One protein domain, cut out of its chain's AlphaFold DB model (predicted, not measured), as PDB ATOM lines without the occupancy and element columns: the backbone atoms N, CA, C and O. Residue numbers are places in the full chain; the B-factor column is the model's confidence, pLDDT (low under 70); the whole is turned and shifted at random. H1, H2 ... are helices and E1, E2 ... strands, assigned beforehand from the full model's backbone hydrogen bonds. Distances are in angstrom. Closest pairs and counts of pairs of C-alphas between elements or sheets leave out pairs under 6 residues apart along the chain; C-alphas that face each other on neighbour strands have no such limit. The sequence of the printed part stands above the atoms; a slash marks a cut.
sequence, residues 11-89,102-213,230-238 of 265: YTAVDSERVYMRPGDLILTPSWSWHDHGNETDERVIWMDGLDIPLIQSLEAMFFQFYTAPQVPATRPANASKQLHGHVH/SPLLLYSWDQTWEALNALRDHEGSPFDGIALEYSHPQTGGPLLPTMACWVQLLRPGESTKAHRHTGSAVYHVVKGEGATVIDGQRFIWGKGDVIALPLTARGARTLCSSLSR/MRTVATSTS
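This is residues 11 to 89, 102 to 213 and 230 to 238 of the 265 residues of the protein "Cupin domain-containing protein" of Deltaproteobacteria bacterium (UniProt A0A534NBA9). Two sheets partly face to face, the strongly twisted E4 E5 E11 E6 E9 and the smaller E8 E7 E10, make a loose sandwich, with H3 packed on the five-stranded sheet. A separate small sheet, E2 E1 E3, forms a second lobe with H2 at its edge, and long loops lead from it out to H1 and back. The printed part has 200 residues, with three named helices and eleven named strands in the order E1 E2 E3 H1 H2 H3 E4 E5 E6 E7 E8 E9 E10 E11; the three sheets are antiparallel. The class is mixed, helices and strands, with 80 of the 200 residues in named elements, under half. The whole is compact, with a radius of gyration of the C-alphas of 18.1 A and spans of 56 by 39 by 38 A.

E1, residues 11 to 14, begins at C-alpha 11 (-28.199, -13.959, -30.752). E2 is residues 17 to 20, E3 35 to 39, H1 53 to 58 and H2 80 to 85. H3, residues 109 to 118, measures 14.0 A and begins at C-alpha 109 (-17.240, -17.461, -20.916). E4 is residues 130 to 133, E5 148 to 154, 19.7 A, and E6 168 to 175, 21.7 A. E7 is residues 178 to 182, E8 185 to 189, E9 194 to 197 and E10 205 to 208. E11, residues 230 to 237, measures 23.0 A and ends at C-alpha 237 (-3.444, -16.398, -37.365).

E1 and E2 form a hairpin, with N 14 and O 17 2.8 A apart; E3 is the antiparallel neighbour of E1, with N 13 and O 36 2.8 A apart. H2 only grazes this sheet, with residues 80 to 82. H1 is on no sheet. In the five-stranded sheet, E4 and E5 form a hairpin, with N 132 and O 151 within hydrogen-bond range at 2.8 A; E5 and E11 are antiparallel neighbours, with N 150 and O 234 within hydrogen-bond range at 2.7 A, as are E11 and E6, with N 172 and O 233 at 2.8 A, and E6 and E9, with N 171 and O 195 at 2.8 A. H3 is on this sheet, two layers, helix on one face, at a height of 9.3 A, over E5 and slantwise at 51 degrees on the local plane; the closest C-alphas of H3 and E5 are Leu 116 and Leu 153, 6.5 A. E7 and E8 form a hairpin, with N 180 and O 187 within hydrogen-bond range at 2.9 A, and E7 and E10 are antiparallel neighbours, with N 181 and O 205 within hydrogen-bond range at 2.8 A. The closest C-alphas of E5 and E10 are Leu 154 and Cys 208, 6.2 A. In H1, H2 and H3 every O i to N i+4 pair is within hydrogen-bond range.

The two C-alphas farthest apart, of Thr 68 and Ser 212, are 58.1 A from each other. Residues 90 to 101 and 214 to 229 are not printed; the gaps between C-alphas are 15.3 A and 17.5 A. The links E2 to E3, E3 to H1, H1 to H2, H3 to E4, E4 to E5 and E5 to E6 are long. The mean pLDDT of the printed part is 85.4; residues 88 to 89, 200 to 213 and 230 to 238 are under 70.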
ATOM      1  N   TYR A  11     -28.574 -12.697 -30.145       94.88
ATOM      2  CA  TYR A  11     -28.199 -13.959 -30.752       94.88
ATOM      3  C   TYR A  11     -27.438 -13.754 -32.061       94.88
ATOM      4  O   TYR A  11     -27.618 -12.760 -32.765       94.88
ATOM      5  N   THR A  12     -26.652 -14.768 -32.402       95.56
ATOM      6  CA  THR A  12     -26.197 -15.032 -33.767       95.56
ATOM      7  C   THR A  12     -26.905 -16.296 -34.237       95.56
ATOM      8  O   THR A  12     -26.910 -17.295 -33.514       95.56
ATOM      9  N   ALA A  13     -27.548 -16.262 -35.401       95.50
ATOM     10  CA  ALA A  13     -28.043 -17.467 -36.049       95.50
ATOM     11  C   ALA A  13     -26.969 -17.983 -37.006       95.50
ATOM     12  O   ALA A  13     -26.405 -17.195 -37.754       95.50
ATOM     13  N   VAL A  14     -26.684 -19.285 -36.984       95.25
ATOM     14  CA  VAL A  14     -25.748 -19.943 -37.906       95.25
ATOM     15  C   VAL A  14     -26.377 -21.240 -38.390       95.25
ATOM     16  O   VAL A  14     -26.781 -22.059 -37.568       95.25
ATOM     17  N   ASP A  15     -26.511 -21.417 -39.703       91.88
ATOM     18  CA  ASP A  15     -27.134 -22.588 -40.336       91.88
ATOM     19  C   ASP A  15     -28.439 -23.023 -39.641       91.88
ATOM     20  O   ASP A  15     -28.646 -24.185 -39.281       91.88
ATOM     21  N   SER A  16     -29.349 -22.059 -39.454       89.12
ATOM     22  CA  SER A  16     -30.659 -22.235 -38.799       89.12
ATOM     23  C   SER A  16     -30.623 -22.522 -37.288       89.12
ATOM     24  O   SER A  16     -31.663 -22.831 -36.698       89.12
ATOM     25  N   GLU A  17     -29.465 -22.420 -36.634       92.56
ATOM     26  CA  GLU A  17     -29.318 -22.522 -35.181       92.56
ATOM     27  C   GLU A  17     -29.103 -21.147 -34.548       92.56
ATOM     28  O   GLU A  17     -28.122 -20.474 -34.843       92.56
ATOM     29  N   ARG A  18     -29.973 -20.754 -33.609       94.44
ATOM     30  CA  ARG A  18     -29.745 -19.561 -32.782       94.44
ATOM     31  C   ARG A  18     -28.833 -19.875 -31.600       94.44
ATOM     32  O   ARG A  18     -29.143 -20.730 -30.762       94.44
ATOM     33  N   VAL A  19     -27.756 -19.106 -31.508       93.69
ATOM     34  CA  VAL A  19     -26.791 -19.109 -30.414       93.69
ATOM     35  C   VAL A  19     -26.937 -17.810 -29.635       93.69
ATOM     36  O   VAL A  19     -26.718 -16.726 -30.171       93.69
ATOM     37  N   TYR A  20     -27.309 -17.908 -28.358       94.56
ATOM     38  CA  TYR A  20     -27.532 -16.723 -27.527       94.56
ATOM     39  C   TYR A  20     -26.232 -16.198 -26.927       94.56
ATOM     40  O   TYR A  20     -25.496 -16.945 -26.282       94.56
ATOM     41  N   MET A  21     -25.998 -14.898 -27.087       91.50
ATOM     42  CA  MET A  21     -24.750 -14.238 -26.714       91.50
ATOM     43  C   MET A  21     -24.760 -13.813 -25.242       91.50
ATOM     44  O   MET A  21     -25.754 -13.283 -24.734       91.50
ATOM     45  N   ARG A  22     -23.625 -13.972 -24.556       92.31
ATOM     46  CA  ARG A  22     -23.343 -13.323 -23.267       92.31
ATOM     47  C   ARG A  22     -21.983 -12.622 -23.292       92.31
ATOM     48  O   ARG A  22     -21.112 -12.994 -24.077       92.31
ATOM     49  N   PRO A  23     -21.760 -11.622 -22.419       91.31
ATOM     50  CA  PRO A  23     -20.465 -10.960 -22.328       91.31
ATOM     51  C   PRO A  23     -19.308 -11.948 -22.115       91.31
ATOM     52  O   PRO A  23     -19.276 -12.669 -21.118       91.31
ATOM     53  N   GLY A  24     -18.336 -11.917 -23.030       90.25
ATOM     54  CA  GLY A  24     -17.134 -12.755 -22.999       90.25
ATOM     55  C   GLY A  24     -17.252 -14.085 -23.745       90.25
ATOM     56  O   GLY A  24     -16.240 -14.777 -23.856       90.25
ATOM     57  N   ASP A  25     -18.440 -14.450 -24.233       94.69
ATOM     58  CA  ASP A  25     -18.608 -15.638 -25.068       94.69
ATOM     59  C   ASP A  25     -17.857 -15.468 -26.393       94.69
ATOM     60  O   ASP A  25     -17.826 -14.382 -26.974       94.69
ATOM     61  N   LEU A  26     -17.274 -16.563 -26.881       95.56
ATOM     62  CA  LEU A  26     -16.753 -16.660 -28.239       95.56
ATOM     63  C   LEU A  26     -17.771 -17.426 -29.088       95.56
ATOM     64  O   LEU A  26     -18.124 -18.562 -28.761       95.56
ATOM     65  N   ILE A  27     -18.229 -16.795 -30.170       96.06
ATOM     66  CA  ILE A  27     -19.181 -17.369 -31.124       96.06
ATOM     67  C   ILE A  27     -18.508 -17.497 -32.485       96.06
ATOM     68  O   ILE A  27     -17.759 -16.609 -32.887       96.06
ATOM     69  N   LEU A  28     -18.761 -18.608 -33.173       96.38
ATOM     70  CA  LEU A  28     -18.223 -18.873 -34.504       96.38
ATOM     71  C   LEU A  28     -19.293 -18.694 -35.578       96.38
ATOM     72  O   LEU A  28     -20.409 -19.184 -35.430       96.38
ATOM     73  N   THR A  29     -18.900 -18.083 -36.692       96.81
ATOM     74  CA  THR A  29     -19.631 -18.051 -37.968       96.81
ATOM     75  C   THR A  29     -18.720 -18.656 -39.045       96.81
ATOM     76  O   THR A  29     -17.988 -17.920 -39.710       96.81
ATOM     77  N   PRO A  30     -18.643 -19.999 -39.150       96.38
ATOM     78  CA  PRO A  30     -17.705 -20.667 -40.050       96.38
ATOM     79  C   PRO A  30     -17.872 -20.264 -41.520       96.38
ATOM     80  O   PRO A  30     -18.947 -19.853 -41.955       96.38
ATOM     81  N   SER A  31     -16.796 -20.428 -42.297       94.56
ATOM     82  CA  SER A  31     -16.830 -20.183 -43.742       94.56
ATOM     83  C   SER A  31     -17.953 -20.977 -44.410       94.56
ATOM     84  O   SER A  31     -18.127 -22.163 -44.132       94.56
ATOM     85  N   TRP A  32     -18.681 -20.304 -45.303       94.94
ATOM     86  CA  TRP A  32     -19.800 -20.853 -46.071       94.94
ATOM     87  C   TRP A  32     -21.029 -21.299 -45.254       94.94
ATOM     88  O   TRP A  32     -21.917 -21.951 -45.800       94.94
ATOM     89  N   SER A  33     -21.123 -20.915 -43.978       94.62
ATOM     90  CA  SER A  33     -22.357 -21.039 -43.194       94.62
ATOM     91  C   SER A  33     -23.244 -19.810 -43.376       94.62
ATOM     92  O   SER A  33     -22.771 -18.667 -43.315       94.62
ATOM     93  N   TRP A  34     -24.552 -20.027 -43.522       96.00
ATOM     94  CA  TRP A  34     -25.504 -18.926 -43.436       96.00
ATOM     95  C   TRP A  34     -25.476 -18.355 -42.029       96.00
ATOM     96  O   TRP A  34     -25.569 -19.117 -41.067       96.00
ATOM     97  N   HIS A  35     -25.389 -17.036 -41.894       96.00
ATOM     98  CA  HIS A  35     -25.440 -16.411 -40.584       96.00
ATOM     99  C   HIS A  35     -26.133 -15.052 -40.604       96.00
ATOM    100  O   HIS A  35     -26.054 -14.308 -41.580       96.00
ATOM    101  N   ASP A  36     -26.815 -14.751 -39.505       94.44
ATOM    102  CA  ASP A  36     -27.410 -13.451 -39.217       94.44
ATOM    103  C   ASP A  36     -27.307 -13.137 -37.718       94.44
ATOM    104  O   ASP A  36     -26.879 -13.966 -36.908       94.44
ATOM    105  N   HIS A  37     -27.676 -11.916 -37.347       94.69
ATOM    106  CA  HIS A  37     -27.676 -11.463 -35.962       94.69
ATOM    107  C   HIS A  37     -29.026 -10.851 -35.620       94.69
ATOM    108  O   HIS A  37     -29.682 -10.227 -36.458       94.69
ATOM    109  N   GLY A  38     -29.423 -10.986 -34.361       93.38
ATOM    110  CA  GLY A  38     -30.622 -10.345 -33.846       93.38
ATOM    111  C   GLY A  38     -30.460  -9.928 -32.398       93.38
ATOM    112  O   GLY A  38     -29.654 -10.473 -31.644       93.38
ATOM    113  N   ASN A  39     -31.244  -8.930 -32.010       93.50
ATOM    114  CA  ASN A  39     -31.353  -8.488 -30.634       93.50
ATOM    115  C   ASN A  39     -32.829  -8.386 -30.276       93.50
ATOM    116  O   ASN A  39     -33.535  -7.510 -30.760       93.50
ATOM    117  N   GLU A  40     -33.282  -9.313 -29.446       90.69
ATOM    118  CA  GLU A  40     -34.673  -9.372 -28.997       90.69
ATOM    119  C   GLU A  40     -34.905  -8.505 -27.746       90.69
ATOM    120  O   GLU A  40     -36.000  -8.493 -27.199       90.69
ATOM    121  N   THR A  41     -33.874  -7.807 -27.263       89.12
ATOM    122  CA  THR A  41     -33.931  -6.943 -26.076       89.12
ATOM    123  C   THR A  41     -33.905  -5.467 -26.461       89.12
ATOM    124  O   THR A  41     -33.403  -5.112 -27.525       89.12
ATOM    125  N   ASP A  42     -34.340  -4.602 -25.544       90.38
ATOM    126  CA  ASP A  42     -34.201  -3.144 -25.679       90.38
ATOM    127  C   ASP A  42     -32.792  -2.637 -25.300       90.38
ATOM    128  O   ASP A  42     -32.501  -1.442 -25.369       90.38
ATOM    129  N   GLU A  43     -31.898  -3.539 -24.889       90.19
ATOM    130  CA  GLU A  43     -30.547  -3.205 -24.448       90.19
ATOM    131  C   GLU A  43     -29.582  -3.099 -25.628       90.19
ATOM    132  O   GLU A  43     -29.643  -3.861 -26.596       90.19
ATOM    133  N   ARG A  44     -28.609  -2.187 -25.527       91.12
ATOM    134  CA  ARG A  44     -27.535  -2.099 -26.521       91.12
ATOM    135  C   ARG A  44     -26.544  -3.241 -26.329       91.12
ATOM    136  O   ARG A  44     -25.960  -3.402 -25.260       91.12
ATOM    137  N   VAL A  45     -26.267  -3.950 -27.419       92.00
ATOM    138  CA  VAL A  45     -25.271  -5.022 -27.459       92.00
ATOM    139  C   VAL A  45     -24.123  -4.599 -28.365       92.00
ATOM    140  O   VAL A  45     -24.339  -4.101 -29.464       92.00
ATOM    141  N   ILE A  46     -22.899  -4.747 -27.859       91.88
ATOM    142  CA  ILE A  46     -21.656  -4.416 -28.559       91.88
ATOM    143  C   ILE A  46     -20.773  -5.658 -28.501       91.88
ATOM    144  O   ILE A  46     -20.587  -6.233 -27.425       91.88
ATOM    145  N   TRP A  47     -20.225  -6.054 -29.644       93.25
ATOM    146  CA  TRP A  47     -19.261  -7.143 -29.760       93.25
ATOM    147  C   TRP A  47     -18.083  -6.727 -30.646       93.25
ATOM    148  O   TRP A  47     -18.062  -5.627 -31.198       93.25
ATOM    149  N   MET A  48     -17.080  -7.600 -30.730       93.12
ATOM    150  CA  MET A  48     -15.926  -7.441 -31.608       93.12
ATOM    151  C   MET A  48     -15.940  -8.570 -32.629       93.12
ATOM    152  O   MET A  48     -15.944  -9.738 -32.241       93.12
ATOM    153  N   ASP A  49     -15.909  -8.209 -33.906       95.31
ATOM    154  CA  ASP A  49     -15.778  -9.157 -35.005       95.31
ATOM    155  C   ASP A  49     -14.306  -9.380 -35.362       95.31
ATOM    156  O   ASP A  49     -13.509  -8.442 -35.439       95.31
ATOM    157  N   GLY A  50     -13.948 -10.644 -35.579       94.19
ATOM    158  CA  GLY A  50     -12.642 -11.058 -36.078       94.19
ATOM    159  C   GLY A  50     -12.828 -11.893 -37.334       94.19
ATOM    160  O   GLY A  50     -13.412 -12.971 -37.263       94.19
ATOM    161  N   LEU A  51     -12.351 -11.387 -38.471       95.00
ATOM    162  CA  LEU A  51     -12.459 -12.053 -39.767       95.00
ATOM    163  C   LEU A  51     -11.105 -12.072 -40.474       95.00
ATOM    164  O   LEU A  51     -10.283 -11.168 -40.317       95.00
ATOM    165  N   ASP A  52     -10.915 -13.069 -41.327       94.19
ATOM    166  CA  ASP A  52      -9.753 -13.241 -42.195       94.19
ATOM    167  C   ASP A  52      -9.920 -12.550 -43.564       94.19
ATOM    168  O   ASP A  52      -9.205 -12.876 -44.511       94.19
ATOM    169  N   ILE A  53     -10.809 -11.548 -43.665       94.62
ATOM    170  CA  ILE A  53     -11.097 -10.797 -44.903       94.62
ATOM    171  C   ILE A  53      -9.815 -10.381 -45.650       94.62
ATOM    172  O   ILE A  53      -9.712 -10.703 -46.836       94.62
ATOM    173  N   PRO A  54      -8.806  -9.737 -45.015       93.19
ATOM    174  CA  PRO A  54      -7.597  -9.331 -45.735       93.19
ATOM    175  C   PRO A  54      -6.801 -10.511 -46.310       93.19
ATOM    176  O   PRO A  54      -6.207 -10.390 -47.381       93.19
ATOM    177  N   LEU A  55      -6.795 -11.657 -45.620       93.25
ATOM    178  CA  LEU A  55      -6.119 -12.870 -46.077       93.25
ATOM    179  C   LEU A  55      -6.839 -13.459 -47.293       93.25
ATOM    180  O   LEU A  55      -6.207 -13.695 -48.318       93.25
ATOM    181  N   ILE A  56      -8.154 -13.659 -47.194       94.62
ATOM    182  CA  ILE A  56      -8.959 -14.265 -48.262       94.62
ATOM    183  C   ILE A  56      -8.996 -13.375 -49.508       94.62
ATOM    184  O   ILE A  56      -8.909 -13.886 -50.625       94.62
ATOM    185  N   GLN A  57      -9.038 -12.051 -49.331       94.25
ATOM    186  CA  GLN A  57      -8.918 -11.099 -50.435       94.25
ATOM    187  C   GLN A  57      -7.557 -11.208 -51.134       94.25
ATOM    188  O   GLN A  57      -7.504 -11.231 -52.358       94.25
ATOM    189  N   SER A  58      -6.461 -11.326 -50.374       95.62
ATOM    190  CA  SER A  58      -5.106 -11.467 -50.934       95.62
ATOM    191  C   SER A  58      -4.893 -12.791 -51.675       95.62
ATOM    192  O   SER A  58      -4.014 -12.885 -52.525       95.62
ATOM    193  N   LEU A  59      -5.678 -13.817 -51.337       96.81
ATOM    194  CA  LEU A  59      -5.680 -15.119 -52.004       96.81
ATOM    195  C   LEU A  59      -6.691 -15.204 -53.157       96.81
ATOM    196  O   LEU A  59      -6.839 -16.278 -53.732       96.81
ATOM    197  N   GLU A  60      -7.402 -14.112 -53.462       95.31
ATOM    198  CA  GLU A  60      -8.457 -14.055 -54.487       95.31
ATOM    199  C   GLU A  60      -9.540 -15.137 -54.302       95.31
ATOM    200  O   GLU A  60     -10.132 -15.634 -55.255       95.31
ATOM    201  N   ALA A  61      -9.819 -15.501 -53.048       94.44
ATOM    202  CA  ALA A  61     -10.721 -16.597 -52.690       94.44
ATOM    203  C   ALA A  61     -12.038 -16.105 -52.057       94.44
ATOM    204  O   ALA A  61     -12.696 -16.842 -51.321       94.44
ATOM    205  N   MET A  62     -12.412 -14.843 -52.295       91.69
ATOM    206  CA  MET A  62     -13.594 -14.227 -51.693       91.69
ATOM    207  C   MET A  62     -14.861 -14.552 -52.487       91.69
ATOM    208  O   MET A  62     -15.001 -14.163 -53.644       91.69
ATOM    209  N   PHE A  63     -15.814 -15.197 -51.820       94.44
ATOM    210  CA  PHE A  63     -17.169 -15.415 -52.316       94.44
ATOM    211  C   PHE A  63     -18.171 -14.834 -51.320       94.44
ATOM    212  O   PHE A  63     -17.948 -14.877 -50.111       94.44
ATOM    213  N   PHE A  64     -19.281 -14.302 -51.826       92.50
ATOM    214  CA  PHE A  64     -20.361 -13.773 -51.001       92.50
ATOM    215  C   PHE A  64     -21.709 -14.055 -51.664       92.50
ATOM    216  O   PHE A  64     -21.861 -13.865 -52.872       92.50
ATOM    217  N   GLN A  65     -22.690 -14.490 -50.875       93.12
ATOM    218  CA  GLN A  65     -24.047 -14.745 -51.343       93.12
ATOM    219  C   GLN A  65     -25.048 -14.222 -50.313       93.12
ATOM    220  O   GLN A  65     -24.977 -14.575 -49.140       93.12
ATOM    221  N   PHE A  66     -26.001 -13.400 -50.757       89.81
ATOM    222  CA  PHE A  66     -27.136 -13.014 -49.922       89.81
ATOM    223  C   PHE A  66     -28.150 -14.155 -49.844       89.81
ATOM    224  O   PHE A  66     -28.444 -14.808 -50.851       89.81
ATOM    225  N   TYR A  67     -28.716 -14.365 -48.658       89.38
ATOM    226  CA  TYR A  67     -29.887 -15.218 -48.514       89.38
ATOM    227  C   TYR A  67     -31.109 -14.552 -49.166       89.38
ATOM    228  O   TYR A  67     -31.179 -13.330 -49.288       89.38
ATOM    229  N   THR A  68     -32.083 -15.352 -49.601       90.81
ATOM    230  CA  THR A  68     -33.264 -14.854 -50.331       90.81
ATOM    231  C   THR A  68     -34.276 -14.122 -49.446       90.81
ATOM    232  O   THR A  68     -35.189 -13.482 -49.963       90.81
ATOM    233  N   ALA A  69     -34.119 -14.196 -48.124       88.88
ATOM    234  CA  ALA A  69     -34.944 -13.521 -47.128       88.88
ATOM    235  C   ALA A  69     -34.061 -12.777 -46.102       88.88
ATOM    236  O   ALA A  69     -32.864 -13.055 -46.024       88.88
ATOM    237  N   PRO A  70     -34.624 -11.865 -45.282       85.00
ATOM    238  CA  PRO A  70     -33.842 -11.098 -44.305       85.00
ATOM    239  C   PRO A  70     -33.122 -11.936 -43.236       85.00
ATOM    240  O   PRO A  70     -32.119 -11.483 -42.697       85.00
ATOM    241  N   GLN A  71     -33.648 -13.118 -42.905       83.81
ATOM    242  CA  GLN A  71     -33.086 -14.038 -41.911       83.81
ATOM    243  C   GLN A  71     -33.303 -15.486 -42.347       83.81
ATOM    244  O   GLN A  71     -34.293 -15.796 -43.022       83.81
ATOM    245  N   VAL A  72     -32.411 -16.379 -41.922       86.94
ATOM    246  CA  VAL A  72     -32.600 -17.819 -42.139       86.94
ATOM    247  C   VAL A  72     -33.584 -18.369 -41.099       86.94
ATOM    248  O   VAL A  72     -33.408 -18.119 -39.903       86.94
ATOM    249  N   PRO A  73     -34.618 -19.137 -41.500       87.50
ATOM    250  CA  PRO A  73     -35.562 -19.717 -40.549       87.50
ATOM    251  C   PRO A  73     -34.862 -20.584 -39.495       87.50
ATOM    252  O   PRO A  73     -34.196 -21.565 -39.822       87.50
ATOM    253  N   ALA A  74     -35.043 -20.254 -38.213       85.88
ATOM    254  CA  ALA A  74     -34.464 -21.008 -37.104       85.88
ATOM    255  C   ALA A  74     -35.216 -22.335 -36.893       85.88
ATOM    256  O   ALA A  74     -36.207 -22.401 -36.168       85.88
ATOM    257  N   THR A  75     -34.757 -23.395 -37.554       89.00
ATOM    258  CA  THR A  75     -35.374 -24.733 -37.517       89.00
ATOM    259  C   THR A  75     -34.723 -25.679 -36.503       89.00
ATOM    260  O   THR A  75     -35.282 -26.733 -36.200       89.00
ATOM    261  N   ARG A  76     -33.560 -25.314 -35.941       87.56
ATOM    262  CA  ARG A  76     -32.839 -26.109 -34.933       87.56
ATOM    263  C   ARG A  76     -33.120 -25.602 -33.510       87.56
ATOM    264  O   ARG A  76     -33.307 -24.399 -33.322       87.56
ATOM    265  N   PRO A  77     -33.096 -26.478 -32.482       89.94
ATOM    266  CA  PRO A  77     -33.182 -26.039 -31.090       89.94
ATOM    267  C   PRO A  77     -32.081 -25.030 -30.737       89.94
ATOM    268  O   PRO A  77     -30.944 -25.148 -31.192       89.94
ATOM    269  N   ALA A  78     -32.397 -24.055 -29.882       86.75
ATOM    270  CA  ALA A  78     -31.420 -23.057 -29.455       86.75
ATOM    271  C   ALA A  78     -30.227 -23.697 -28.724       86.75
ATOM    272  O   ALA A  78     -30.402 -24.520 -27.816       86.75
ATOM    273  N   ASN A  79     -29.013 -23.266 -29.077       89.00
ATOM    274  CA  ASN A  79     -27.749 -23.839 -28.601       89.00
ATOM    275  C   ASN A  79     -27.614 -25.362 -28.836       89.00
ATOM    276  O   ASN A  79     -26.973 -26.046 -28.029       89.00
ATOM    277  N   ALA A  80     -28.230 -25.923 -29.881       82.06
ATOM    278  CA  ALA A  80     -28.117 -27.345 -30.209       82.06
ATOM    279  C   ALA A  80     -26.653 -27.804 -30.354       82.06
ATOM    280  O   ALA A  80     -26.300 -28.867 -29.845       82.06
ATOM    281  N   SER A  81     -25.771 -26.989 -30.940       84.56
ATOM    282  CA  SER A  81     -24.343 -27.284 -31.062       84.56
ATOM    283  C   SER A  81     -23.685 -27.445 -29.696       84.56
ATOM    284  O   SER A  81     -22.864 -28.337 -29.499       84.56
ATOM    285  N   LYS A  82     -24.052 -26.604 -28.719       85.62
ATOM    286  CA  LYS A  82     -23.541 -26.705 -27.346       85.62
ATOM    287  C   LYS A  82     -24.043 -27.974 -26.665       85.62
ATOM    288  O   LYS A  82     -23.265 -28.620 -25.972       85.62
ATOM    289  N   GLN A  83     -25.308 -28.338 -26.867       80.25
ATOM    290  CA  GLN A  83     -25.882 -29.571 -26.318       80.25
ATOM    291  C   GLN A  83     -25.232 -30.824 -26.921       80.25
ATOM    292  O   GLN A  83     -25.046 -31.814 -26.224       80.25
ATOM    293  N   LEU A  84     -24.861 -30.780 -28.203       75.12
ATOM    294  CA  LEU A  84     -24.296 -31.926 -28.914       75.12
ATOM    295  C   LEU A  84     -22.769 -32.045 -28.770       75.12
ATOM    296  O   LEU A  84     -22.244 -33.156 -28.697       75.12
ATOM    297  N   HIS A  85     -22.051 -30.919 -28.737       82.75
ATOM    298  CA  HIS A  85     -20.584 -30.866 -28.824       82.75
ATOM    299  C   HIS A  85     -19.896 -30.161 -27.645       82.75
ATOM    300  O   HIS A  85     -18.670 -30.150 -27.581       82.75
ATOM    301  N   GLY A  86     -20.639 -29.582 -26.698       75.81
ATOM    302  CA  GLY A  86     -20.085 -28.818 -25.570       75.81
ATOM    303  C   GLY A  86     -19.475 -29.660 -24.442       75.81
ATOM    304  O   GLY A  86     -19.178 -29.121 -23.374       75.81
ATOM    305  N   HIS A  87     -19.311 -30.971 -24.640       74.81
ATOM    306  CA  HIS A  87     -18.805 -31.907 -23.639       74.81
ATOM    307  C   HIS A  87     -17.337 -32.248 -23.926       74.81
ATOM    308  O   HIS A  87     -17.031 -33.061 -24.792       74.81
ATOM    309  N   VAL A  88     -16.421 -31.647 -23.163       61.06
ATOM    310  CA  VAL A  88     -14.957 -31.658 -23.395       61.06
ATOM    311  C   VAL A  88     -14.323 -33.065 -23.439       61.06
ATOM    312  O   VAL A  88     -13.228 -33.226 -23.970       61.06
ATOM    313  N   HIS A  89     -15.008 -34.105 -22.948       67.44
ATOM    314  CA  HIS A  89     -14.495 -35.485 -22.910       67.44
ATOM    315  C   HIS A  89     -15.388 -36.526 -23.593       67.44
ATOM    316  O   HIS A  89     -15.055 -37.708 -23.573       67.44
ATOM    317  N   SER A 102     -14.865 -25.947 -36.432       94.00
ATOM    318  CA  SER A 102     -15.500 -26.483 -35.231       94.00
ATOM    319  C   SER A 102     -17.023 -26.539 -35.377       94.00
ATOM    320  O   SER A 102     -17.640 -25.515 -35.676       94.00
ATOM    321  N   PRO A 103     -17.657 -27.696 -35.101       92.75
ATOM    322  CA  PRO A 103     -19.110 -27.805 -35.074       92.75
ATOM    323  C   PRO A 103     -19.713 -27.222 -33.788       92.75
ATOM    324  O   PRO A 103     -20.932 -27.154 -33.663       92.75
ATOM    325  N   LEU A 104     -18.892 -26.833 -32.801       94.25
ATOM    326  CA  LEU A 104     -19.347 -26.132 -31.603       94.25
ATOM    327  C   LEU A 104     -19.309 -24.623 -31.861       94.25
ATOM    328  O   LEU A 104     -18.237 -24.030 -31.910       94.25
ATOM    329  N   LEU A 105     -20.484 -24.006 -31.984       95.31
ATOM    330  CA  LEU A 105     -20.607 -22.588 -32.334       95.31
ATOM    331  C   LEU A 105     -20.434 -21.636 -31.146       95.31
ATOM    332  O   LEU A 105     -20.174 -20.459 -31.359       95.31
ATOM    333  N   LEU A 106     -20.584 -22.121 -29.908       94.81
ATOM    334  CA  LEU A 106     -20.538 -21.312 -28.687       94.81
ATOM    335  C   LEU A 106     -19.524 -21.858 -27.687       94.81
ATOM    336  O   LEU A 106     -19.731 -22.922 -27.098       94.81
ATOM    337  N   TYR A 107     -18.507 -21.058 -27.403       93.62
ATOM    338  CA  TYR A 107     -17.563 -21.277 -26.316       93.62
ATOM    339  C   TYR A 107     -17.886 -20.298 -25.190       93.62
ATOM    340  O   TYR A 107     -17.573 -19.108 -25.263       93.62
ATOM    341  N   SER A 108     -18.576 -20.798 -24.161       92.88
ATOM    342  CA  SER A 108     -19.123 -19.922 -23.123       92.88
ATOM    343  C   SER A 108     -18.062 -19.403 -22.166       92.88
ATOM    344  O   SER A 108     -17.224 -20.163 -21.677       92.88
ATOM    345  N   TRP A 109     -18.168 -18.125 -21.816       93.00
ATOM    346  CA  TRP A 109     -17.240 -17.461 -20.916       93.00
ATOM    347  C   TRP A 109     -17.177 -18.092 -19.532       93.00
ATOM    348  O   TRP A 109     -16.108 -18.134 -18.930       93.00
ATOM    349  N   ASP A 110     -18.303 -18.592 -19.023       91.38
ATOM    350  CA  ASP A 110     -18.360 -19.233 -17.709       91.38
ATOM    351  C   ASP A 110     -17.442 -20.465 -17.664       91.38
ATOM    352  O   ASP A 110     -16.599 -20.569 -16.772       91.38
ATOM    353  N   GLN A 111     -17.527 -21.333 -18.682       91.50
ATOM    354  CA  GLN A 111     -16.665 -22.515 -18.823       91.50
ATOM    355  C   GLN A 111     -15.204 -22.123 -19.060       91.50
ATOM    356  O   GLN A 111     -14.303 -22.646 -18.405       91.50
ATOM    357  N   THR A 112     -14.960 -21.158 -19.953       92.12
ATOM    358  CA  THR A 112     -13.614 -20.626 -20.191       92.12
ATOM    359  C   THR A 112     -12.991 -20.102 -18.898       92.12
ATOM    360  O   THR A 112     -11.823 -20.347 -18.596       92.12
ATOM    361  N   TRP A 113     -13.769 -19.362 -18.109       90.31
ATOM    362  CA  TRP A 113     -13.289 -18.761 -16.877       90.31
ATOM    363  C   TRP A 113     -13.012 -19.797 -15.794       90.31
ATOM    364  O   TRP A 113     -12.034 -19.654 -15.059       90.31
ATOM    365  N   GLU A 114     -13.858 -20.814 -15.682       90.88
ATOM    366  CA  GLU A 114     -13.632 -21.942 -14.786       90.88
ATOM    367  C   GLU A 114     -12.309 -22.644 -15.111       90.88
ATOM    368  O   GLU A 114     -11.468 -22.778 -14.221       90.88
ATOM    369  N   ALA A 115     -12.061 -22.958 -16.388       89.25
ATOM    370  CA  ALA A 115     -10.821 -23.592 -16.839       89.25
ATOM    371  C   ALA A 115      -9.572 -22.750 -16.515       89.25
ATOM    372  O   ALA A 115      -8.605 -23.253 -15.941       89.25
ATOM    373  N   LEU A 116      -9.602 -21.443 -16.803       88.12
ATOM    374  CA  LEU A 116      -8.494 -20.539 -16.469       88.12
ATOM    375  C   LEU A 116      -8.247 -20.438 -14.959       88.12
ATOM    376  O   LEU A 116      -7.103 -20.298 -14.528       88.12
ATOM    377  N   ASN A 117      -9.299 -20.482 -14.138       87.12
ATOM    378  CA  ASN A 117      -9.141 -20.445 -12.684       87.12
ATOM    379  C   ASN A 117      -8.571 -21.727 -12.119       87.12
ATOM    380  O   ASN A 117      -7.750 -21.642 -11.211       87.12
ATOM    381  N   ALA A 118      -9.014 -22.874 -12.627       87.12
ATOM    382  CA  ALA A 118      -8.506 -24.168 -12.198       87.12
ATOM    383  C   ALA A 118      -6.987 -24.254 -12.402       87.12
ATOM    384  O   ALA A 118      -6.281 -24.832 -11.586       87.12
ATOM    385  N   LEU A 119      -6.477 -23.594 -13.446       85.31
ATOM    386  CA  LEU A 119      -5.052 -23.543 -13.767       85.31
ATOM    387  C   LEU A 119      -4.314 -22.343 -13.159       85.31
ATOM    388  O   LEU A 119      -3.113 -22.197 -13.375       85.31
ATOM    389  N   ARG A 120      -4.989 -21.473 -12.396       83.81
ATOM    390  CA  ARG A 120      -4.419 -20.192 -11.944       83.81
ATOM    391  C   ARG A 120      -3.112 -20.354 -11.174       83.81
ATOM    392  O   ARG A 120      -2.236 -19.505 -11.325       83.81
ATOM    393  N   ASP A 121      -2.982 -21.409 -10.380       84.19
ATOM    394  CA  ASP A 121      -1.839 -21.617  -9.487       84.19
ATOM    395  C   ASP A 121      -0.742 -22.516 -10.096       84.19
ATOM    396  O   ASP A 121       0.283 -22.748  -9.463       84.19
ATOM    397  N   HIS A 122      -0.913 -22.985 -11.340       87.31
ATOM    398  CA  HIS A 122       0.140 -23.692 -12.089       87.31
ATOM    399  C   HIS A 122       1.249 -22.731 -12.531       87.31
ATOM    400  O   HIS A 122       1.031 -21.537 -12.543       87.31
ATOM    401  N   GLU A 123       2.427 -23.175 -12.971       86.44
ATOM    402  CA  GLU A 123       3.447 -22.216 -13.447       86.44
ATOM    403  C   GLU A 123       2.987 -21.439 -14.698       86.44
ATOM    404  O   GLU A 123       2.990 -20.204 -14.707       86.44
ATOM    405  N   GLY A 124       2.483 -22.152 -15.710       85.12
ATOM    406  CA  GLY A 124       2.076 -21.570 -16.993       85.12
ATOM    407  C   GLY A 124       3.242 -21.318 -17.953       85.12
ATOM    408  O   GLY A 124       4.380 -21.714 -17.710       85.12
ATOM    409  N   SER A 125       2.950 -20.655 -19.072       86.75
ATOM    410  CA  SER A 125       3.966 -20.189 -20.017       86.75
ATOM    411  C   SER A 125       4.722 -19.002 -19.411       86.75
ATOM    412  O   SER A 125       4.090 -18.029 -18.995       86.75
ATOM    413  N   PRO A 126       6.066 -18.979 -19.445       90.94
ATOM    414  CA  PRO A 126       6.816 -17.798 -19.032       90.94
ATOM    415  C   PRO A 126       6.585 -16.588 -19.956       90.94
ATOM    416  O   PRO A 126       6.982 -15.481 -19.599       90.94
ATOM    417  N   PHE A 127       5.982 -16.777 -21.135       89.69
ATOM    418  CA  PHE A 127       5.713 -15.724 -22.119       89.69
ATOM    419  C   PHE A 127       4.254 -15.240 -22.114       89.69
ATOM    420  O   PHE A 127       4.006 -14.075 -22.421       89.69
ATOM    421  N   ASP A 128       3.320 -16.091 -21.679       89.06
ATOM    422  CA  ASP A 128       1.873 -15.854 -21.827       89.06
ATOM    423  C   ASP A 128       1.082 -16.017 -20.514       89.06
ATOM    424  O   ASP A 128      -0.114 -15.735 -20.467       89.06
ATOM    425  N   GLY A 129       1.726 -16.468 -19.433       90.56
ATOM    426  CA  GLY A 129       1.048 -16.836 -18.191       90.56
ATOM    427  C   GLY A 129       0.200 -18.097 -18.373       90.56
ATOM    428  O   GLY A 129       0.634 -19.074 -18.991       90.56
ATOM    429  N   ILE A 130      -1.022 -18.099 -17.839       90.75
ATOM    430  CA  ILE A 130      -1.974 -19.194 -18.067       90.75
ATOM    431  C   ILE A 130      -2.707 -18.932 -19.375       90.75
ATOM    432  O   ILE A 130      -3.656 -18.154 -19.398       90.75
ATOM    433  N   ALA A 131      -2.280 -19.588 -20.449       90.62
ATOM    434  CA  ALA A 131      -2.887 -19.476 -21.769       90.62
ATOM    435  C   ALA A 131      -3.482 -20.814 -22.221       90.62
ATOM    436  O   ALA A 131      -2.889 -21.871 -22.010       90.62
ATOM    437  N   LEU A 132      -4.657 -20.750 -22.841       90.56
ATOM    438  CA  LEU A 132      -5.393 -21.878 -23.398       90.56
ATOM    439  C   LEU A 132      -5.807 -21.554 -24.831       90.56
ATOM    440  O   LEU A 132      -6.213 -20.431 -25.127       90.56
ATOM    441  N   GLU A 133      -5.749 -22.550 -25.705       92.56
ATOM    442  CA  GLU A 133      -6.305 -22.478 -27.053       92.56
ATOM    443  C   GLU A 133      -7.703 -23.102 -27.052       92.56
ATOM    444  O   GLU A 133      -7.921 -24.175 -26.483       92.56
ATOM    445  N   TYR A 134      -8.666 -22.431 -27.680       93.56
ATOM    446  CA  TYR A 134      -9.970 -23.027 -27.936       93.56
ATOM    447  C   TYR A 134      -9.824 -24.104 -29.011       93.56
ATOM    448  O   TYR A 134      -9.300 -23.839 -30.092       93.56
ATOM    449  N   SER A 135     -10.315 -25.311 -28.732       91.50
ATOM    450  CA  SER A 135     -10.109 -26.466 -29.602       91.50
ATOM    451  C   SER A 135     -11.393 -26.972 -30.254       91.50
ATOM    452  O   SER A 135     -12.507 -26.864 -29.728       91.50
ATOM    453  N   HIS A 136     -11.217 -27.545 -31.440       92.50
ATOM    454  CA  HIS A 136     -12.249 -28.253 -32.173       92.50
ATOM    455  C   HIS A 136     -12.577 -29.570 -31.443       92.50
ATOM    456  O   HIS A 136     -11.726 -30.461 -31.377       92.50
ATOM    457  N   PRO A 137     -13.814 -29.779 -30.958       89.81
ATOM    458  CA  PRO A 137     -14.133 -30.860 -30.018       89.81
ATOM    459  C   PRO A 137     -13.943 -32.274 -30.591       89.81
ATOM    460  O   PRO A 137     -13.646 -33.203 -29.852       89.81
ATOM    461  N   GLN A 138     -14.080 -32.453 -31.910       89.25
ATOM    462  CA  GLN A 138     -13.916 -33.767 -32.558       89.25
ATOM    463  C   GLN A 138     -12.497 -34.076 -33.078       89.25
ATOM    464  O   GLN A 138     -12.218 -35.230 -33.417       89.25
ATOM    465  N   THR A 139     -11.621 -33.072 -33.216       89.25
ATOM    466  CA  THR A 139     -10.285 -33.234 -33.832       89.25
ATOM    467  C   THR A 139      -9.146 -32.816 -32.904       89.25
ATOM    468  O   THR A 139      -8.006 -33.211 -33.136       89.25
ATOM    469  N   GLY A 140      -9.433 -32.021 -31.868       88.88
ATOM    470  CA  GLY A 140      -8.440 -31.404 -30.989       88.88
ATOM    471  C   GLY A 140      -7.615 -30.297 -31.653       88.88
ATOM    472  O   GLY A 140      -6.718 -29.756 -31.013       88.88
ATOM    473  N   GLY A 141      -7.883 -29.975 -32.923       90.56
ATOM    474  CA  GLY A 141      -7.191 -28.927 -33.671       90.56
ATOM    475  C   GLY A 141      -7.766 -27.523 -33.439       90.56
ATOM    476  O   GLY A 141      -8.624 -27.344 -32.569       90.56
ATOM    477  N   PRO A 142      -7.321 -26.534 -34.233       91.44
ATOM    478  CA  PRO A 142      -7.854 -25.172 -34.204       91.44
ATOM    479  C   PRO A 142      -9.349 -25.106 -34.534       91.44
ATOM    480  O   PRO A 142      -9.886 -25.985 -35.209       91.44
ATOM    481  N   LEU A 143     -10.009 -24.031 -34.093       93.44
ATOM    482  CA  LEU A 143     -11.437 -23.804 -34.342       93.44
ATOM    483  C   LEU A 143     -11.780 -23.602 -35.816       93.44
ATOM    484  O   LEU A 143     -12.840 -24.035 -36.258       93.44
ATOM    485  N   LEU A 144     -10.918 -22.896 -36.544       95.25
ATOM    486  CA  LEU A 144     -11.126 -22.499 -37.931       95.25
ATOM    487  C   LEU A 144      -9.848 -22.792 -38.737       95.25
ATOM    488  O   LEU A 144      -8.752 -22.760 -38.170       95.25
ATOM    489  N   PRO A 145      -9.944 -23.036 -40.056       93.56
ATOM    490  CA  PRO A 145      -8.774 -23.332 -40.890       93.56
ATOM    491  C   PRO A 145      -7.724 -22.210 -40.938       93.56
ATOM    492  O   PRO A 145      -6.533 -22.486 -41.075       93.56
ATOM    493  N   THR A 146      -8.157 -20.954 -40.835       93.69
ATOM    494  CA  THR A 146      -7.324 -19.753 -41.025       93.69
ATOM    495  C   THR A 146      -7.056 -18.982 -39.734       93.69
ATOM    496  O   THR A 146      -6.148 -18.150 -39.694       93.69
ATOM    497  N   MET A 147      -7.798 -19.264 -38.660       93.00
ATOM    498  CA  MET A 147      -7.753 -18.512 -37.407       93.00
ATOM    499  C   MET A 147      -7.720 -19.442 -36.193       93.00
ATOM    500  O   MET A 147      -8.580 -20.308 -36.028       93.00
ATOM    501  N   ALA A 148      -6.760 -19.207 -35.299       91.38
ATOM    502  CA  ALA A 148      -6.738 -19.801 -33.974       91.38
ATOM    503  C   ALA A 148      -7.234 -18.786 -32.936       91.38
ATOM    504  O   ALA A 148      -6.878 -17.604 -32.964       91.38
ATOM    505  N   CYS A 149      -8.024 -19.261 -31.978       94.38
ATOM    506  CA  CYS A 149      -8.543 -18.443 -30.888       94.38
ATOM    507  C   CYS A 149      -7.952 -18.934 -29.571       94.38
ATOM    508  O   CYS A 149      -7.992 -20.121 -29.260       94.38
ATOM    509  N   TRP A 150      -7.420 -18.005 -28.792       93.50
ATOM    510  CA  TRP A 150      -6.724 -18.243 -27.538       93.50
ATOM    511  C   TRP A 150      -7.330 -17.373 -26.440       93.50
ATOM    512  O   TRP A 150      -7.952 -16.335 -26.679       93.50
ATOM    513  N   VAL A 151      -7.116 -17.775 -25.199       95.31
ATOM    514  CA  VAL A 151      -7.477 -17.002 -24.019       95.31
ATOM    515  C   VAL A 151      -6.374 -17.124 -22.982       95.31
ATOM    516  O   VAL A 151      -5.831 -18.200 -22.761       95.31
ATOM    517  N   GLN A 152      -6.040 -16.012 -22.340       94.00
ATOM    518  CA  GLN A 152      -4.983 -15.940 -21.345       94.00
ATOM    519  C   GLN A 152      -5.455 -15.268 -20.056       94.00
ATOM    520  O   GLN A 152      -6.249 -14.320 -20.065       94.00
ATOM    521  N   LEU A 153      -4.914 -15.739 -18.938       91.69
ATOM    522  CA  LEU A 153      -5.020 -15.156 -17.612       91.69
ATOM    523  C   LEU A 153      -3.624 -14.738 -17.157       91.69
ATOM    524  O   LEU A 153      -2.709 -15.555 -17.097       91.69
ATOM    525  N   LEU A 154      -3.512 -13.466 -16.765       93.06
ATOM    526  CA  LEU A 154      -2.331 -12.925 -16.097       93.06
ATOM    527  C   LEU A 154      -2.653 -12.675 -14.621       93.06
ATOM    528  O   LEU A 154      -3.673 -12.064 -14.267       93.06
ATOM    529  N   ARG A 155      -1.805 -13.185 -13.734       92.31
ATOM    530  CA  ARG A 155      -1.929 -13.021 -12.284       92.31
ATOM    531  C   ARG A 155      -1.593 -11.589 -11.888       92.31
ATOM    532  O   ARG A 155      -0.791 -10.947 -12.556       92.31
ATOM    533  N   PRO A 156      -2.135 -11.086 -10.766       91.06
ATOM    534  CA  PRO A 156      -1.806  -9.752 -10.279       91.06
ATOM    535  C   PRO A 156      -0.291  -9.556 -10.127       91.06
ATOM    536  O   PRO A 156       0.347 -10.276  -9.365       91.06
ATOM    537  N   GLY A 157       0.268  -8.563 -10.822       89.38
ATOM    538  CA  GLY A 157       1.705  -8.266 -10.798       89.38
ATOM    539  C   GLY A 157       2.566  -9.160 -11.689       89.38
ATOM    540  O   GLY A 157       3.785  -8.998 -11.692       89.38
ATOM    541  N   GLU A 158       1.971 -10.096 -12.429       90.81
ATOM    542  CA  GLU A 158       2.711 -10.978 -13.325       90.81
ATOM    543  C   GLU A 158       3.350 -10.193 -14.465       90.81
ATOM    544  O   GLU A 158       2.732  -9.347 -15.114       90.81
ATOM    545  N   SER A 159       4.612 -10.514 -14.716       92.75
ATOM    546  CA  SER A 159       5.350 -10.018 -15.857       92.75
ATOM    547  C   SER A 159       5.798 -11.197 -16.690       92.75
ATOM    548  O   SER A 159       6.655 -11.962 -16.250       92.75
ATOM    549  N   THR A 160       5.340 -11.261 -17.931       92.56
ATOM    550  CA  THR A 160       5.827 -12.279 -18.854       92.56
ATOM    551  C   THR A 160       7.226 -11.937 -19.376       92.56
ATOM    552  O   THR A 160       7.747 -10.835 -19.150       92.56
ATOM    553  N   LYS A 161       7.885 -12.898 -20.023       90.88
ATOM    554  CA  LYS A 161       9.079 -12.688 -20.847       90.88
ATOM    555  C   LYS A 161       8.660 -12.242 -22.246       90.88
ATOM    556  O   LYS A 161       7.581 -12.578 -22.713       90.88
ATOM    557  N   ALA A 162       9.543 -11.512 -22.922       89.56
ATOM    558  CA  ALA A 162       9.315 -11.116 -24.304       89.56
ATOM    559  C   ALA A 162       9.556 -12.292 -25.264       89.56
ATOM    560  O   ALA A 162      10.574 -12.974 -25.138       89.56
ATOM    561  N   HIS A 163       8.684 -12.485 -26.253       84.69
ATOM    562  CA  HIS A 163       8.918 -13.424 -27.360       84.69
ATOM    563  C   HIS A 163       8.396 -12.889 -28.700       84.69
ATOM    564  O   HIS A 163       7.788 -11.818 -28.759       84.69
ATOM    565  N   ARG A 164       8.677 -13.615 -29.788       82.38
ATOM    566  CA  ARG A 164       8.203 -13.293 -31.139       82.38
ATOM    567  C   ARG A 164       7.514 -14.500 -31.748       82.38
ATOM    568  O   ARG A 164       7.964 -15.627 -31.557       82.38
ATOM    569  N   HIS A 165       6.496 -14.232 -32.549       77.44
ATOM    570  CA  HIS A 165       5.810 -15.220 -33.362       77.44
ATOM    571  C   HIS A 165       5.760 -14.754 -34.820       77.44
ATOM    572  O   HIS A 165       5.851 -13.563 -35.125       77.44
ATOM    573  N   THR A 166       5.639 -15.715 -35.732       81.19
ATOM    574  CA  THR A 166       5.482 -15.463 -37.171       81.19
ATOM    575  C   THR A 166       4.035 -15.178 -37.565       81.19
ATOM    576  O   THR A 166       3.795 -14.835 -38.712       81.19
ATOM    577  N   GLY A 167       3.074 -15.347 -36.655       82.06
ATOM    578  CA  GLY A 167       1.689 -14.922 -36.857       82.06
ATOM    579  C   GLY A 167       1.475 -13.458 -36.475       82.06
ATOM    580  O   GLY A 167       2.321 -12.862 -35.813       82.06
ATOM    581  N   SER A 168       0.336 -12.892 -36.855       87.38
ATOM    582  CA  SER A 168      -0.216 -11.699 -36.204       87.38
ATOM    583  C   SER A 168      -1.193 -12.121 -35.117       87.38
ATOM    584  O   SER A 168      -1.802 -13.189 -35.216       87.38
ATOM    585  N   ALA A 169      -1.357 -11.278 -34.099       90.31
ATOM    586  CA  ALA A 169      -2.339 -11.503 -33.048       90.31
ATOM    587  C   ALA A 169      -3.109 -10.224 -32.710       90.31
ATOM    588  O   ALA A 169      -2.539  -9.137 -32.673       90.31
ATOM    589  N   VAL A 170      -4.404 -10.359 -32.437       91.62
ATOM    590  CA  VAL A 170      -5.269  -9.284 -31.943       91.62
ATOM    591  C   VAL A 170      -5.837  -9.709 -30.599       91.62
ATOM    592  O   VAL A 170      -6.470 -10.757 -30.475       91.62
ATOM    593  N   TYR A 171      -5.599  -8.890 -29.583       92.88
ATOM    594  CA  TYR A 171      -6.027  -9.114 -28.212       92.88
ATOM    595  C   TYR A 171      -7.199  -8.203 -27.878       92.88
ATOM    596  O   TYR A 171      -7.154  -7.015 -28.178       92.88
ATOM    597  N   HIS A 172      -8.194  -8.737 -27.181       94.06
ATOM    598  CA  HIS A 172      -9.267  -7.977 -26.551       94.06
ATOM    599  C   HIS A 172      -9.227  -8.188 -25.033       94.06
ATOM    600  O   HIS A 172      -9.241  -9.322 -24.529       94.06
ATOM    601  N   VAL A 173      -9.169  -7.085 -24.285       94.19
ATOM    602  CA  VAL A 173      -9.084  -7.112 -22.822       94.19
ATOM    603  C   VAL A 173     -10.473  -7.327 -22.227       94.19
ATOM    604  O   VAL A 173     -11.203  -6.392 -21.900       94.19
ATOM    605  N   VAL A 174     -10.835  -8.592 -22.010       91.19
ATOM    606  CA  VAL A 174     -12.131  -8.952 -21.412       91.19
ATOM    607  C   VAL A 174     -12.243  -8.456 -19.964       91.19
ATOM    608  O   VAL A 174     -13.333  -8.104 -19.500       91.19
ATOM    609  N   LYS A 175     -11.128  -8.431 -19.216       89.56
ATOM    610  CA  LYS A 175     -11.106  -7.978 -17.818       89.56
ATOM    611  C   LYS A 175      -9.716  -7.554 -17.337       89.56
ATOM    612  O   LYS A 175      -8.757  -8.306 -17.480       89.56
ATOM    613  N   GLY A 176      -9.671  -6.457 -16.583       90.38
ATOM    614  CA  GLY A 176      -8.478  -5.987 -15.875       90.38
ATOM    615  C   GLY A 176      -7.824  -4.793 -16.565       90.38
ATOM    616  O   GLY A 176      -8.469  -4.137 -17.376       90.38
ATOM    617  N   GLU A 177      -6.577  -4.503 -16.204       92.56
ATOM    618  CA  GLU A 177      -5.815  -3.343 -16.681       92.56
ATOM    619  C   GLU A 177      -4.310  -3.616 -16.614       92.56
ATOM    620  O   GLU A 177      -3.832  -4.190 -15.651       92.56
ATOM    621  N   GLY A 178      -3.513  -3.199 -17.579       93.94
ATOM    622  CA  GLY A 178      -2.098  -3.534 -17.572       93.94
ATOM    623  C   GLY A 178      -1.315  -2.737 -18.583       93.94
ATOM    624  O   GLY A 178      -1.694  -1.632 -18.972       93.94
ATOM    625  N   ALA A 179      -0.174  -3.283 -18.976       93.44
ATOM    626  CA  ALA A 179       0.581  -2.738 -20.080       93.44
ATOM    627  C   ALA A 179       1.267  -3.830 -20.889       93.44
ATOM    628  O   ALA A 179       1.757  -4.811 -20.338       93.44
ATOM    629  N   THR A 180       1.382  -3.611 -22.189       92.19
ATOM    630  CA  THR A 180       2.196  -4.436 -23.080       92.19
ATOM    631  C   THR A 180       3.298  -3.571 -23.663       92.19
ATOM    632  O   THR A 180       3.079  -2.410 -24.003       92.19
ATOM    633  N   VAL A 181       4.508  -4.111 -23.727       90.38
ATOM    634  CA  VAL A 181       5.644  -3.489 -24.401       90.38
ATOM    635  C   VAL A 181       5.814  -4.169 -25.748       90.38
ATOM    636  O   VAL A 181       6.000  -5.383 -25.790       90.38
ATOM    637  N   ILE A 182       5.749  -3.387 -26.821       88.75
ATOM    638  CA  ILE A 182       5.906  -3.827 -28.211       88.75
ATOM    639  C   ILE A 182       7.001  -2.946 -28.808       88.75
ATOM    640  O   ILE A 182       6.896  -1.724 -28.742       88.75
ATOM    641  N   ASP A 183       8.084  -3.541 -29.314       85.81
ATOM    642  CA  ASP A 183       9.214  -2.790 -29.891       85.81
ATOM    643  C   ASP A 183       9.814  -1.722 -28.952       85.81
ATOM    644  O   ASP A 183      10.299  -0.676 -29.376       85.81
ATOM    645  N   GLY A 184       9.786  -1.977 -27.641       86.62
ATOM    646  CA  GLY A 184      10.254  -1.032 -26.620       86.62
ATOM    647  C   GLY A 184       9.260   0.084 -26.277       86.62
ATOM    648  O   GLY A 184       9.453   0.770 -25.273       86.62
ATOM    649  N   GLN A 185       8.164   0.230 -27.024       89.25
ATOM    650  CA  GLN A 185       7.084   1.154 -26.701       89.25
ATOM    651  C   GLN A 185       6.081   0.501 -25.747       89.25
ATOM    652  O   GLN A 185       5.631  -0.623 -25.961       89.25
ATOM    653  N   ARG A 186       5.724   1.214 -24.675       91.50
ATOM    654  CA  ARG A 186       4.773   0.743 -23.662       91.50
ATOM    655  C   ARG A 186       3.363   1.248 -23.962       91.50
ATOM    656  O   ARG A 186       3.139   2.454 -23.998       91.50
ATOM    657  N   PHE A 187       2.417   0.323 -24.059       91.81
ATOM    658  CA  PHE A 187       0.992   0.569 -24.259       91.81
ATOM    659  C   PHE A 187       0.243   0.187 -22.989       91.81
ATOM    660  O   PHE A 187       0.329  -0.960 -22.561       91.81
ATOM    661  N   ILE A 188      -0.433   1.146 -22.359       95.44
ATOM    662  CA  ILE A 188      -1.289   0.903 -21.189       95.44
ATOM    663  C   ILE A 188      -2.685   0.568 -21.703       95.44
ATOM    664  O   ILE A 188      -3.152   1.226 -22.626       95.44
ATOM    665  N   TRP A 189      -3.327  -0.428 -21.106       94.94
ATOM    666  CA  TRP A 189      -4.645  -0.895 -21.523       94.94
ATOM    667  C   TRP A 189      -5.538  -1.221 -20.322       94.94
ATOM    668  O   TRP A 189      -5.050  -1.552 -19.240       94.94
ATOM    669  N   GLY A 190      -6.849  -1.142 -20.516       93.12
ATOM    670  CA  GLY A 190      -7.911  -1.474 -19.573       93.12
ATOM    671  C   GLY A 190      -8.984  -2.361 -20.206       93.12
ATOM    672  O   GLY A 190      -8.874  -2.791 -21.352       93.12
ATOM    673  N   LYS A 191     -10.041  -2.667 -19.447       92.38
ATOM    674  CA  LYS A 191     -11.173  -3.472 -19.930       92.38
ATOM    675  C   LYS A 191     -11.784  -2.847 -21.192       92.38
ATOM    676  O   LYS A 191     -12.222  -1.704 -21.145       92.38
ATOM    677  N   GLY A 192     -11.933  -3.656 -22.239       90.38
ATOM    678  CA  GLY A 192     -12.527  -3.269 -23.521       90.38
ATOM    679  C   GLY A 192     -11.511  -2.796 -24.560       90.38
ATOM    680  O   GLY A 192     -11.868  -2.693 -25.729       90.38
ATOM    681  N   ASP A 193     -10.256  -2.564 -24.169       95.06
ATOM    682  CA  ASP A 193      -9.218  -2.173 -25.117       95.06
ATOM    683  C   ASP A 193      -8.841  -3.335 -26.043       95.06
ATOM    684  O   ASP A 193      -8.897  -4.516 -25.672       95.06
ATOM    685  N   VAL A 194      -8.418  -2.969 -27.253       93.06
ATOM    686  CA  VAL A 194      -7.945  -3.885 -28.290       93.06
ATOM    687  C   VAL A 194      -6.481  -3.587 -28.593       93.06
ATOM    688  O   VAL A 194      -6.093  -2.431 -28.752       93.06
ATOM    689  N   ILE A 195      -5.659  -4.632 -28.677       91.38
ATOM    690  CA  ILE A 195      -4.219  -4.528 -28.930       91.38
ATOM    691  C   ILE A 195      -3.887  -5.379 -30.151       91.38
ATOM    692  O   ILE A 195      -4.084  -6.592 -30.134       91.38
ATOM    693  N   ALA A 196      -3.346  -4.758 -31.196       90.50
ATOM    694  CA  ALA A 196      -2.821  -5.468 -32.355       90.50
ATOM    695  C   ALA A 196      -1.312  -5.707 -32.188       90.50
ATOM    696  O   ALA A 196      -0.540  -4.761 -32.023       90.50
ATOM    697  N   LEU A 197      -0.893  -6.971 -32.244       88.56
ATOM    698  CA  LEU A 197       0.503  -7.396 -32.301       88.56
ATOM    699  C   LEU A 197       0.851  -7.793 -33.747       88.56
ATOM    700  O   LEU A 197       0.397  -8.843 -34.228       88.56
ATOM    701  N   PRO A 198       1.633  -6.973 -34.470       82.06
ATOM    702  CA  PRO A 198       2.042  -7.289 -35.831       82.06
ATOM    703  C   PRO A 198       3.075  -8.425 -35.863       82.06
ATOM    704  O   PRO A 198       3.716  -8.740 -34.855       82.06
ATOM    705  N   LEU A 199       3.264  -9.019 -37.049       75.75
ATOM    706  CA  LEU A 199       4.369  -9.947 -37.291       75.75
ATOM    707  C   LEU A 199       5.705  -9.299 -36.899       75.75
ATOM    708  O   LEU A 199       5.915  -8.109 -37.116       75.75
ATOM    709  N   THR A 200       6.613 -10.117 -36.358       60.00
ATOM    710  CA  THR A 200       8.042  -9.807 -36.146       60.00
ATOM    711  C   THR A 200       8.391  -8.579 -35.291       60.00
ATOM    712  O   THR A 200       9.585  -8.283 -35.165       60.00
ATOM    713  N   ALA A 201       7.421  -7.955 -34.606       58.06
ATOM    714  CA  ALA A 201       7.676  -6.968 -33.554       58.06
ATOM    715  C   ALA A 201       8.751  -7.486 -32.582       58.06
ATOM    716  O   ALA A 201       8.755  -8.665 -32.202       58.06
ATOM    717  N   ARG A 202       9.713  -6.640 -32.195       52.62
ATOM    718  CA  ARG A 202      10.836  -7.002 -31.319       52.62
ATOM    719  C   ARG A 202      10.336  -7.301 -29.910       52.62
ATOM    720  O   ARG A 202      10.430  -6.463 -29.027       52.62
ATOM    721  N   GLY A 203       9.886  -8.533 -29.696       54.72
ATOM    722  CA  GLY A 203       9.572  -9.086 -28.382       54.72
ATOM    723  C   GLY A 203       8.382  -8.402 -27.706       54.72
ATOM    724  O   GLY A 203       8.558  -7.368 -27.071       54.72
ATOM    725  N   ALA A 204       7.194  -9.001 -27.763       56.12
ATOM    726  CA  ALA A 204       6.062  -8.516 -26.977       56.12
ATOM    727  C   ALA A 204       6.194  -9.010 -25.529       56.12
ATOM    728  O   ALA A 204       6.284 -10.214 -25.302       56.12
ATOM    729  N   ARG A 205       6.239  -8.093 -24.554       63.03
ATOM    730  CA  ARG A 205       6.228  -8.412 -23.114       63.03
ATOM    731  C   ARG A 205       4.980  -7.835 -22.479       63.03
ATOM    732  O   ARG A 205       4.768  -6.628 -22.564       63.03
ATOM    733  N   THR A 206       4.214  -8.654 -21.771       64.44
ATOM    734  CA  THR A 206       3.003  -8.187 -21.096       64.44
ATOM    735  C   THR A 206       3.216  -8.120 -19.588       64.44
ATOM    736  O   THR A 206       3.788  -9.014 -18.963       64.44
ATOM    737  N   LEU A 207       2.789  -7.004 -19.011       51.22
ATOM    738  CA  LEU A 207       2.878  -6.662 -17.602       51.22
ATOM    739  C   LEU A 207       1.458  -6.465 -17.073       51.22
ATOM    740  O   LEU A 207       0.776  -5.503 -17.422       51.22
ATOM    741  N   CYS A 208       1.028  -7.353 -16.191       51.22
ATOM    742  CA  CYS A 208      -0.148  -7.140 -15.368       51.22
ATOM    743  C   CYS A 208       0.233  -6.190 -14.229       51.22
ATOM    744  O   CYS A 208       1.143  -6.486 -13.453       51.22
ATOM    745  N   SER A 209      -0.466  -5.065 -14.060       45.31
ATOM    746  CA  SER A 209      -0.224  -4.236 -12.877       45.31
ATOM    747  C   SER A 209      -0.689  -4.966 -11.617       45.31
ATOM    748  O   SER A 209      -1.853  -5.340 -11.482       45.31
ATOM    749  N   SER A 210       0.212  -5.142 -10.653       39.78
ATOM    750  CA  SER A 210      -0.162  -5.016  -9.249       39.78
ATOM    751  C   SER A 210      -0.113  -3.518  -8.966       39.78
ATOM    752  O   SER A 210       0.867  -2.857  -9.298       39.78
ATOM    753  N   LEU A 211      -1.191  -2.918  -8.466       38.69
ATOM    754  CA  LEU A 211      -1.173  -1.497  -8.112       38.69
ATOM    755  C   LEU A 211      -0.088  -1.243  -7.052       38.69
ATOM    756  O   LEU A 211      -0.313  -1.451  -5.864       38.69
ATOM    757  N   SER A 212       1.093  -0.806  -7.491       32.06
ATOM    758  CA  SER A 212       2.141  -0.229  -6.645       32.06
ATOM    759  C   SER A 212       3.068   0.723  -7.412       32.06
ATOM    760  O   SER A 212       4.250   0.815  -7.107       32.06
ATOM    761  N   ARG A 213       2.553   1.472  -8.401       28.98
ATOM    762  CA  ARG A 213       3.123   2.781  -8.795       28.98
ATOM    763  C   ARG A 213       2.243   3.517  -9.804       28.98
ATOM    764  O   ARG A 213       2.575   3.661 -10.977       28.98
ATOM    765  N   MET A 230      -6.275 -10.704 -14.091       37.22
ATOM    766  CA  MET A 230      -6.458 -10.194 -15.459       37.22
ATOM    767  C   MET A 230      -6.800 -11.266 -16.484       37.22
ATOM    768  O   MET A 230      -6.498 -12.439 -16.278       37.22
ATOM    769  N   ARG A 231      -7.431 -10.861 -17.595       45.62
ATOM    770  CA  ARG A 231      -7.851 -11.769 -18.669       45.62
ATOM    771  C   ARG A 231      -7.815 -11.096 -20.030       45.62
ATOM    772  O   ARG A 231      -8.362 -10.004 -20.189       45.62
ATOM    773  N   THR A 232      -7.266 -11.794 -21.013       47.16
ATOM    774  CA  THR A 232      -7.241 -11.343 -22.407       47.16
ATOM    775  C   THR A 232      -7.684 -12.488 -23.308       47.16
ATOM    776  O   THR A 232      -7.266 -13.618 -23.094       47.16
ATOM    777  N   VAL A 233      -8.532 -12.221 -24.296       48.34
ATOM    778  CA  VAL A 233      -8.770 -13.159 -25.403       48.34
ATOM    779  C   VAL A 233      -7.870 -12.710 -26.540       48.34
ATOM    780  O   VAL A 233      -7.879 -11.530 -26.879       48.34
ATOM    781  N   ALA A 234      -7.065 -13.618 -27.078       46.22
ATOM    782  CA  ALA A 234      -6.173 -13.350 -28.194       46.22
ATOM    783  C   ALA A 234      -6.638 -14.179 -29.387       46.22
ATOM    784  O   ALA A 234      -6.785 -15.389 -29.281       46.22
ATOM    785  N   THR A 235      -6.865 -13.555 -30.528       40.38
ATOM    786  CA  THR A 235      -7.004 -14.277 -31.796       40.38
ATOM    787  C   THR A 235      -5.666 -14.184 -32.505       40.38
ATOM    788  O   THR A 235      -5.086 -13.103 -32.574       40.38
ATOM    789  N   SER A 236      -5.118 -15.308 -32.960       34.25
ATOM    790  CA  SER A 236      -3.877 -15.314 -33.733       34.25
ATOM    791  C   SER A 236      -4.037 -16.156 -34.989       34.25
ATOM    792  O   SER A 236      -4.623 -17.236 -34.976       34.25
ATOM    793  N   THR A 237      -3.521 -15.655 -36.103       35.16
ATOM    794  CA  THR A 237      -3.444 -16.398 -37.365       35.16
ATOM    795  C   THR A 237      -2.035 -16.975 -37.455       35.16
ATOM    796  O   THR A 237      -1.071 -16.226 -37.638       35.16
ATOM    797  N   SER A 238      -1.883 -18.288 -37.279       32.00
ATOM    798  CA  SER A 238      -0.582 -18.967 -37.362       32.00
ATOM    799  C   SER A 238      -0.573 -19.979 -38.513       32.00
ATOM    800  O   SER A 238      -1.337 -20.945 -38.465       32.00
TER     801      SER A 238